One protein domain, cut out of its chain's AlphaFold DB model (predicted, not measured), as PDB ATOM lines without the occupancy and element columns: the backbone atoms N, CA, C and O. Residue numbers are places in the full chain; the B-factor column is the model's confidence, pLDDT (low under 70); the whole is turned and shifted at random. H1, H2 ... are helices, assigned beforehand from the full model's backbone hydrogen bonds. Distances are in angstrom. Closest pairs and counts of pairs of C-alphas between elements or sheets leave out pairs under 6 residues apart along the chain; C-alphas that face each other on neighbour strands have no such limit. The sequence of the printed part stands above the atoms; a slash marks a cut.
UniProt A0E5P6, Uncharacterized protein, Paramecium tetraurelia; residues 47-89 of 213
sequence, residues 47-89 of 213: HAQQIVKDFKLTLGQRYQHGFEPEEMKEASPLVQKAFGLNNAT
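What this domain is: This is residues 47 to 89 of the 213 residues of an uncharacterized protein of Paramecium tetraurelia (UniProt A0E5P6). Picture an arm with a small loose head: helix H1 is the arm, its residues 47 to 55 sticking out, and the head is made of loops with two short helices, H2 and H3, at separate places in it. The arm makes much of the length, and the long link after H1 leads into the head. The printed part has 43 residues with three named helices, H1, H2 and H3 in that order, and no named strand; the class is all helix. The whole is loose, with a radius of gyration of the C-alphas of 11.7 A, and elongated, spanning 37 by 20 by 15 A.

Where its parts are: Find C-alpha 47 at (-3.241, 57.722, -48.354); from there H1 runs through residues 47 to 57, 15.5 A from first to last C-alpha. Go on to C-alpha 69 at (-11.497, 34.618, -37.232), where H2 begins; it holds residues 69 to 73 and is 6.5 A long. H3, residues 77 to 83, is 10.1 A long and ends at C-alpha 83, at (-16.144, 31.262, -46.551).

How they stand to each other: Look first at H1, which is apart from H2 and from H3. H2 and H3 are close but not clearly touching: their closest C-alphas, those of Met 72 and Gln 80, are 6.2 A apart. In H1, H2 and H3 every O i to N i+4 pair is within hydrogen-bond range.

The domain as a whole: The two C-alphas farthest apart are those of His 47 and Ser 76, at 37.3 A. The link from H1 to H2, 11 residues, is long; that from H2 to H3, 3 residues, is tight. Residues 73 to 79, of which 77 to 79 belong to H3, also stand free. The printed part has no cut, and its mean pLDDT is 84.1; look for low confidence, under 70, at residues 47 to 48 of this model.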
ATOM      1  N   HIS A  47      -2.556  58.295 -49.511       67.19
ATOM      2  CA  HIS A  47      -3.241  57.722 -48.354       67.19
ATOM      3  C   HIS A  47      -4.324  56.712 -48.775       67.19
ATOM      4  O   HIS A  47      -4.395  55.600 -48.252       67.19
ATOM      5  N   ALA A  48      -5.128  57.054 -49.789       64.81
ATOM      6  CA  ALA A  48      -6.129  56.144 -50.340       64.81
ATOM      7  C   ALA A  48      -5.503  54.899 -50.997       64.81
ATOM      8  O   ALA A  48      -6.044  53.798 -50.869       64.81
ATOM      9  N   GLN A  49      -4.364  55.042 -51.682       73.00
ATOM     10  CA  GLN A  49      -3.630  53.912 -52.263       73.00
ATOM     11  C   GLN A  49      -3.097  52.967 -51.182       73.00
ATOM     12  O   GLN A  49      -3.217  51.748 -51.334       73.00
ATOM     13  N   GLN A  50      -2.573  53.516 -50.086       76.06
ATOM     14  CA  GLN A  50      -2.074  52.739 -48.957       76.06
ATOM     15  C   GLN A  50      -3.207  51.960 -48.272       76.06
ATOM     16  O   GLN A  50      -3.092  50.745 -48.123       76.06
ATOM     17  N   ILE A  51      -4.355  52.597 -48.009       73.44
ATOM     18  CA  ILE A  51      -5.551  51.926 -47.458       73.44
ATOM     19  C   ILE A  51      -5.974  50.734 -48.328       73.44
ATOM     20  O   ILE A  51      -6.272  49.649 -47.823       73.44
ATOM     21  N   VAL A  52      -6.000  50.911 -49.653       72.69
ATOM     22  CA  VAL A  52      -6.368  49.833 -50.585       72.69
ATOM     23  C   VAL A  52      -5.345  48.696 -50.553       72.69
ATOM     24  O   VAL A  52      -5.729  47.526 -50.625       72.69
ATOM     25  N   LYS A  53      -4.053  49.017 -50.448       78.12
ATOM     26  CA  LYS A  53      -2.972  48.028 -50.356       78.12
ATOM     27  C   LYS A  53      -3.074  47.216 -49.061       78.12
ATOM     28  O   LYS A  53      -3.065  45.989 -49.127       78.12
ATOM     29  N   ASP A  54      -3.268  47.882 -47.929       77.88
ATOM     30  CA  ASP A  54      -3.414  47.253 -46.610       77.88
ATOM     31  C   ASP A  54      -4.657  46.358 -46.546       77.88
ATOM     32  O   ASP A  54      -4.624  45.233 -46.035       77.88
ATOM     33  N   PHE A  55      -5.760  46.806 -47.153       80.00
ATOM     34  CA  PHE A  55      -6.963  45.991 -47.278       80.00
ATOM     35  C   PHE A  55      -6.704  44.708 -48.080       80.00
ATOM     36  O   PHE A  55      -7.148  43.637 -47.673       80.00
ATOM     37  N   LYS A  56      -5.971  44.787 -49.199       76.50
ATOM     38  CA  LYS A  56      -5.651  43.605 -50.016       76.50
ATOM     39  C   LYS A  56      -4.760  42.606 -49.283       76.50
ATOM     40  O   LYS A  56      -4.981  41.406 -49.403       76.50
ATOM     41  N   LEU A  57      -3.791  43.090 -48.507       72.81
ATOM     42  CA  LEU A  57      -2.889  42.244 -47.719       72.81
ATOM     43  C   LEU A  57      -3.632  41.459 -46.626       72.81
ATOM     44  O   LEU A  57      -3.249  40.340 -46.300       72.81
ATOM     45  N   THR A  58      -4.727  42.013 -46.103       76.44
ATOM     46  CA  THR A  58      -5.523  41.407 -45.022       76.44
ATOM     47  C   THR A  58      -6.689  40.537 -45.509       76.44
ATOM     48  O   THR A  58      -7.408  39.971 -44.687       76.44
ATOM     49  N   LEU A  59      -6.886  40.378 -46.826       74.19
ATOM     50  CA  LEU A  59      -8.003  39.603 -47.395       74.19
ATOM     51  C   LEU A  59      -8.019  38.133 -46.948       74.19
ATOM     52  O   LEU A  59      -9.091  37.593 -46.686       74.19
ATOM     53  N   GLY A  60      -6.848  37.504 -46.807       70.25
ATOM     54  CA  GLY A  60      -6.741  36.085 -46.454       70.25
ATOM     55  C   GLY A  60      -7.131  35.740 -45.015       70.25
ATOM     56  O   GLY A  60      -7.334  34.571 -44.716       70.25
ATOM     57  N   GLN A  61      -7.255  36.739 -44.140       80.56
ATOM     58  CA  GLN A  61      -7.616  36.558 -42.729       80.56
ATOM     59  C   GLN A  61      -9.101  36.831 -42.456       80.56
ATOM     60  O   GLN A  61      -9.531  36.815 -41.307       80.56
ATOM     61  N   ARG A  62      -9.877  37.151 -43.497       86.31
ATOM     62  CA  ARG A  62     -11.253  37.628 -43.365       86.31
ATOM     63  C   ARG A  62     -12.224  36.656 -44.011       86.31
ATOM     64  O   ARG A  62     -11.959  36.097 -45.080       86.31
ATOM     65  N   TYR A  63     -13.396  36.555 -43.401       89.94
ATOM     66  CA  TYR A  63     -14.455  35.656 -43.829       89.94
ATOM     67  C   TYR A  63     -15.703  36.425 -44.270       89.94
ATOM     68  O   TYR A  63     -15.947  37.572 -43.885       89.94
ATOM     69  N   GLN A  64     -16.484  35.789 -45.134       88.06
ATOM     70  CA  GLN A  64     -17.785  36.276 -45.580       88.06
ATOM     71  C   GLN A  64     -18.778  36.331 -44.411       88.06
ATOM     72  O   GLN A  64     -18.528  35.796 -43.337       88.06
ATOM     73  N   HIS A  65     -19.915  37.000 -44.622       85.31
ATOM     74  CA  HIS A  65     -21.026  37.092 -43.660       85.31
ATOM     75  C   HIS A  65     -20.687  37.669 -42.273       85.31
ATOM     76  O   HIS A  65     -21.555  37.699 -41.408       85.31
ATOM     77  N   GLY A  66     -19.476  38.202 -42.086       82.38
ATOM     78  CA  GLY A  66     -19.060  38.810 -40.828       82.38
ATOM     79  C   GLY A  66     -18.657  37.803 -39.753       82.38
ATOM     80  O   GLY A  66     -18.663  38.186 -38.590       82.38
ATOM     81  N   PHE A  67     -18.313  36.569 -40.137       88.88
ATOM     82  CA  PHE A  67     -17.711  35.598 -39.224       88.88
ATOM     83  C   PHE A  67     -16.368  36.101 -38.705       88.88
ATOM     84  O   PHE A  67     -15.532  36.584 -39.484       88.88
ATOM     85  N   GLU A  68     -16.159  35.969 -37.400       87.38
ATOM     86  CA  GLU A  68     -14.908  36.384 -36.780       87.38
ATOM     87  C   GLU A  68     -13.846  35.275 -36.932       87.38
ATOM     88  O   GLU A  68     -14.173  34.085 -36.977       87.38
ATOM     89  N   PRO A  69     -12.545  35.618 -37.020       87.62
ATOM     90  CA  PRO A  69     -11.497  34.618 -37.232       87.62
ATOM     91  C   PRO A  69     -11.394  33.566 -36.126       87.62
ATOM     92  O   PRO A  69     -10.846  32.494 -36.357       87.62
ATOM     93  N   GLU A  70     -11.881  33.873 -34.925       89.00
ATOM     94  CA  GLU A  70     -11.897  32.950 -33.790       89.00
ATOM     95  C   GLU A  70     -12.893  31.808 -34.011       89.00
ATOM     96  O   GLU A  70     -12.502  30.649 -33.902       89.00
ATOM     97  N   GLU A  71     -14.112  32.123 -34.455       87.88
ATOM     98  CA  GLU A  71     -15.168  31.147 -34.775       87.88
ATOM     99  C   GLU A  71     -14.732  30.193 -35.898       87.88
ATOM    100  O   GLU A  71     -15.058  29.009 -35.917       87.88
ATOM    101  N   MET A  72     -13.942  30.702 -36.846       87.31
ATOM    102  CA  MET A  72     -13.497  29.934 -38.008       87.31
ATOM    103  C   MET A  72     -12.299  29.019 -37.733       87.31
ATOM    104  O   MET A  72     -12.073  28.093 -38.514       87.31
ATOM    105  N   LYS A  73     -11.552  29.217 -36.636       87.25
ATOM    106  CA  LYS A  73     -10.454  28.307 -36.246       87.25
ATOM    107  C   LYS A  73     -10.965  26.920 -35.870       87.25
ATOM    108  O   LYS A  73     -10.262  25.940 -36.095       87.25
ATOM    109  N   GLU A  74     -12.174  26.850 -35.322       90.19
ATOM    110  CA  GLU A  74     -12.833  25.596 -34.945       90.19
ATOM    111  C   GLU A  74     -13.348  24.826 -36.169       90.19
ATOM    112  O   GLU A  74     -13.514  23.606 -36.135       90.19
ATOM    113  N   ALA A  75     -13.580  25.529 -37.279       90.12
ATOM    114  CA  ALA A  75     -14.139  24.952 -38.488       90.12
ATOM    115  C   ALA A  75     -13.104  24.163 -39.309       90.12
ATOM    116  O   ALA A  75     -11.907  24.453 -39.317       90.12
ATOM    117  N   SER A  76     -13.597  23.196 -40.091       93.81
ATOM    118  CA  SER A  76     -12.789  22.423 -41.045       93.81
ATOM    119  C   SER A  76     -12.043  23.332 -42.043       93.81
ATOM    120  O   SER A  76     -12.611  24.331 -42.498       93.81
ATOM    121  N   PRO A  77     -10.823  22.968 -42.491       92.00
ATOM    122  CA  PRO A  77     -10.066  23.745 -43.480       92.00
ATOM    123  C   PRO A  77     -10.844  24.039 -44.771       92.00
ATOM    124  O   PRO A  77     -10.670  25.089 -45.393       92.00
ATOM    125  N   LEU A  78     -11.737  23.128 -45.178       93.31
ATOM    126  CA  LEU A  78     -12.582  23.326 -46.355       93.31
ATOM    127  C   LEU A  78     -13.606  24.447 -46.136       93.31
ATOM    128  O   LEU A  78     -13.823  25.262 -47.031       93.31
ATOM    129  N   VAL A  79     -14.193  24.513 -44.940       91.62
ATOM    130  CA  VAL A  79     -15.152  25.551 -44.542       91.62
ATOM    131  C   VAL A  79     -14.455  26.908 -44.502       91.62
ATOM    132  O   VAL A  79     -14.943  27.863 -45.104       91.62
ATOM    133  N   GLN A  80     -13.259  26.972 -43.911       90.56
ATOM    134  CA  GLN A  80     -12.445  28.190 -43.898       90.56
ATOM    135  C   GLN A  80     -12.158  28.696 -45.320       90.56
ATOM    136  O   GLN A  80     -12.265  29.890 -45.599       90.56
ATOM    137  N   LYS A  81     -11.844  27.788 -46.253       90.25
ATOM    138  CA  LYS A  81     -11.597  28.142 -47.656       90.25
ATOM    139  C   LYS A  81     -12.869  28.571 -48.393       90.25
ATOM    140  O   LYS A  81     -12.802  29.487 -49.212       90.25
ATOM    141  N   ALA A  82     -14.003  27.925 -48.127       90.88
ATOM    142  CA  ALA A  82     -15.282  28.239 -48.764       90.88
ATOM    143  C   ALA A  82     -15.789  29.633 -48.364       90.88
ATOM    144  O   ALA A  82     -16.189  30.415 -49.224       90.88
ATOM    145  N   PHE A  83     -15.708  29.966 -47.073       91.50
ATOM    146  CA  PHE A  83     -16.144  31.262 -46.551       91.50
ATOM    147  C   PHE A  83     -15.070  32.353 -46.620       91.50
ATOM    148  O   PHE A  83     -15.358  33.505 -46.305       91.50
ATOM    149  N   GLY A  84     -13.844  32.039 -47.040       90.75
ATOM    150  CA  GLY A  84     -12.780  33.028 -47.191       90.75
ATOM    151  C   GLY A  84     -13.113  34.101 -48.237       90.75
ATOM    152  O   GLY A  84     -13.636  33.808 -49.317       90.75
ATOM    153  N   LEU A  85     -12.768  35.360 -47.950       88.44
ATOM    154  CA  LEU A  85     -12.983  36.485 -48.874       88.44
ATOM    155  C   LEU A  85     -12.154  36.393 -50.167       88.44
ATOM    156  O   LEU A  85     -12.541  36.981 -51.172       88.44
ATOM    157  N   ASN A  86     -11.069  35.613 -50.175       88.06
ATOM    158  CA  ASN A  86     -10.262  35.352 -51.376       88.06
ATOM    159  C   ASN A  86     -11.062  34.685 -52.506       88.06
ATOM    160  O   ASN A  86     -10.777  34.924 -53.675       88.06
ATOM    161  N   ASN A  87     -12.051  33.859 -52.150       89.50
ATOM    162  CA  ASN A  87     -12.891  33.127 -53.102       89.50
ATOM    163  C   ASN A  87     -14.279  33.771 -53.267       89.50
ATOM    164  O   ASN A  87     -15.162  33.186 -53.889       89.50
ATOM    165  N   ALA A  88     -14.499  34.945 -52.670       91.06
ATOM    166  CA  ALA A  88     -15.789  35.618 -52.677       91.06
ATOM    167  C   ALA A  88     -16.039  36.373 -53.990       91.06
ATOM    168  O   ALA A  88     -15.120  36.844 -54.658       91.06
ATOM    169  N   THR A  89     -17.317  36.564 -54.314       92.25
ATOM    170  CA  THR A  89     -17.746  37.452 -55.404       92.25
ATOM    171  C   THR A  89     -17.520  38.921 -55.019       92.25
ATOM    172  O   THR A  89     -17.681  39.286 -53.852       92.25
TER     173      THR A  89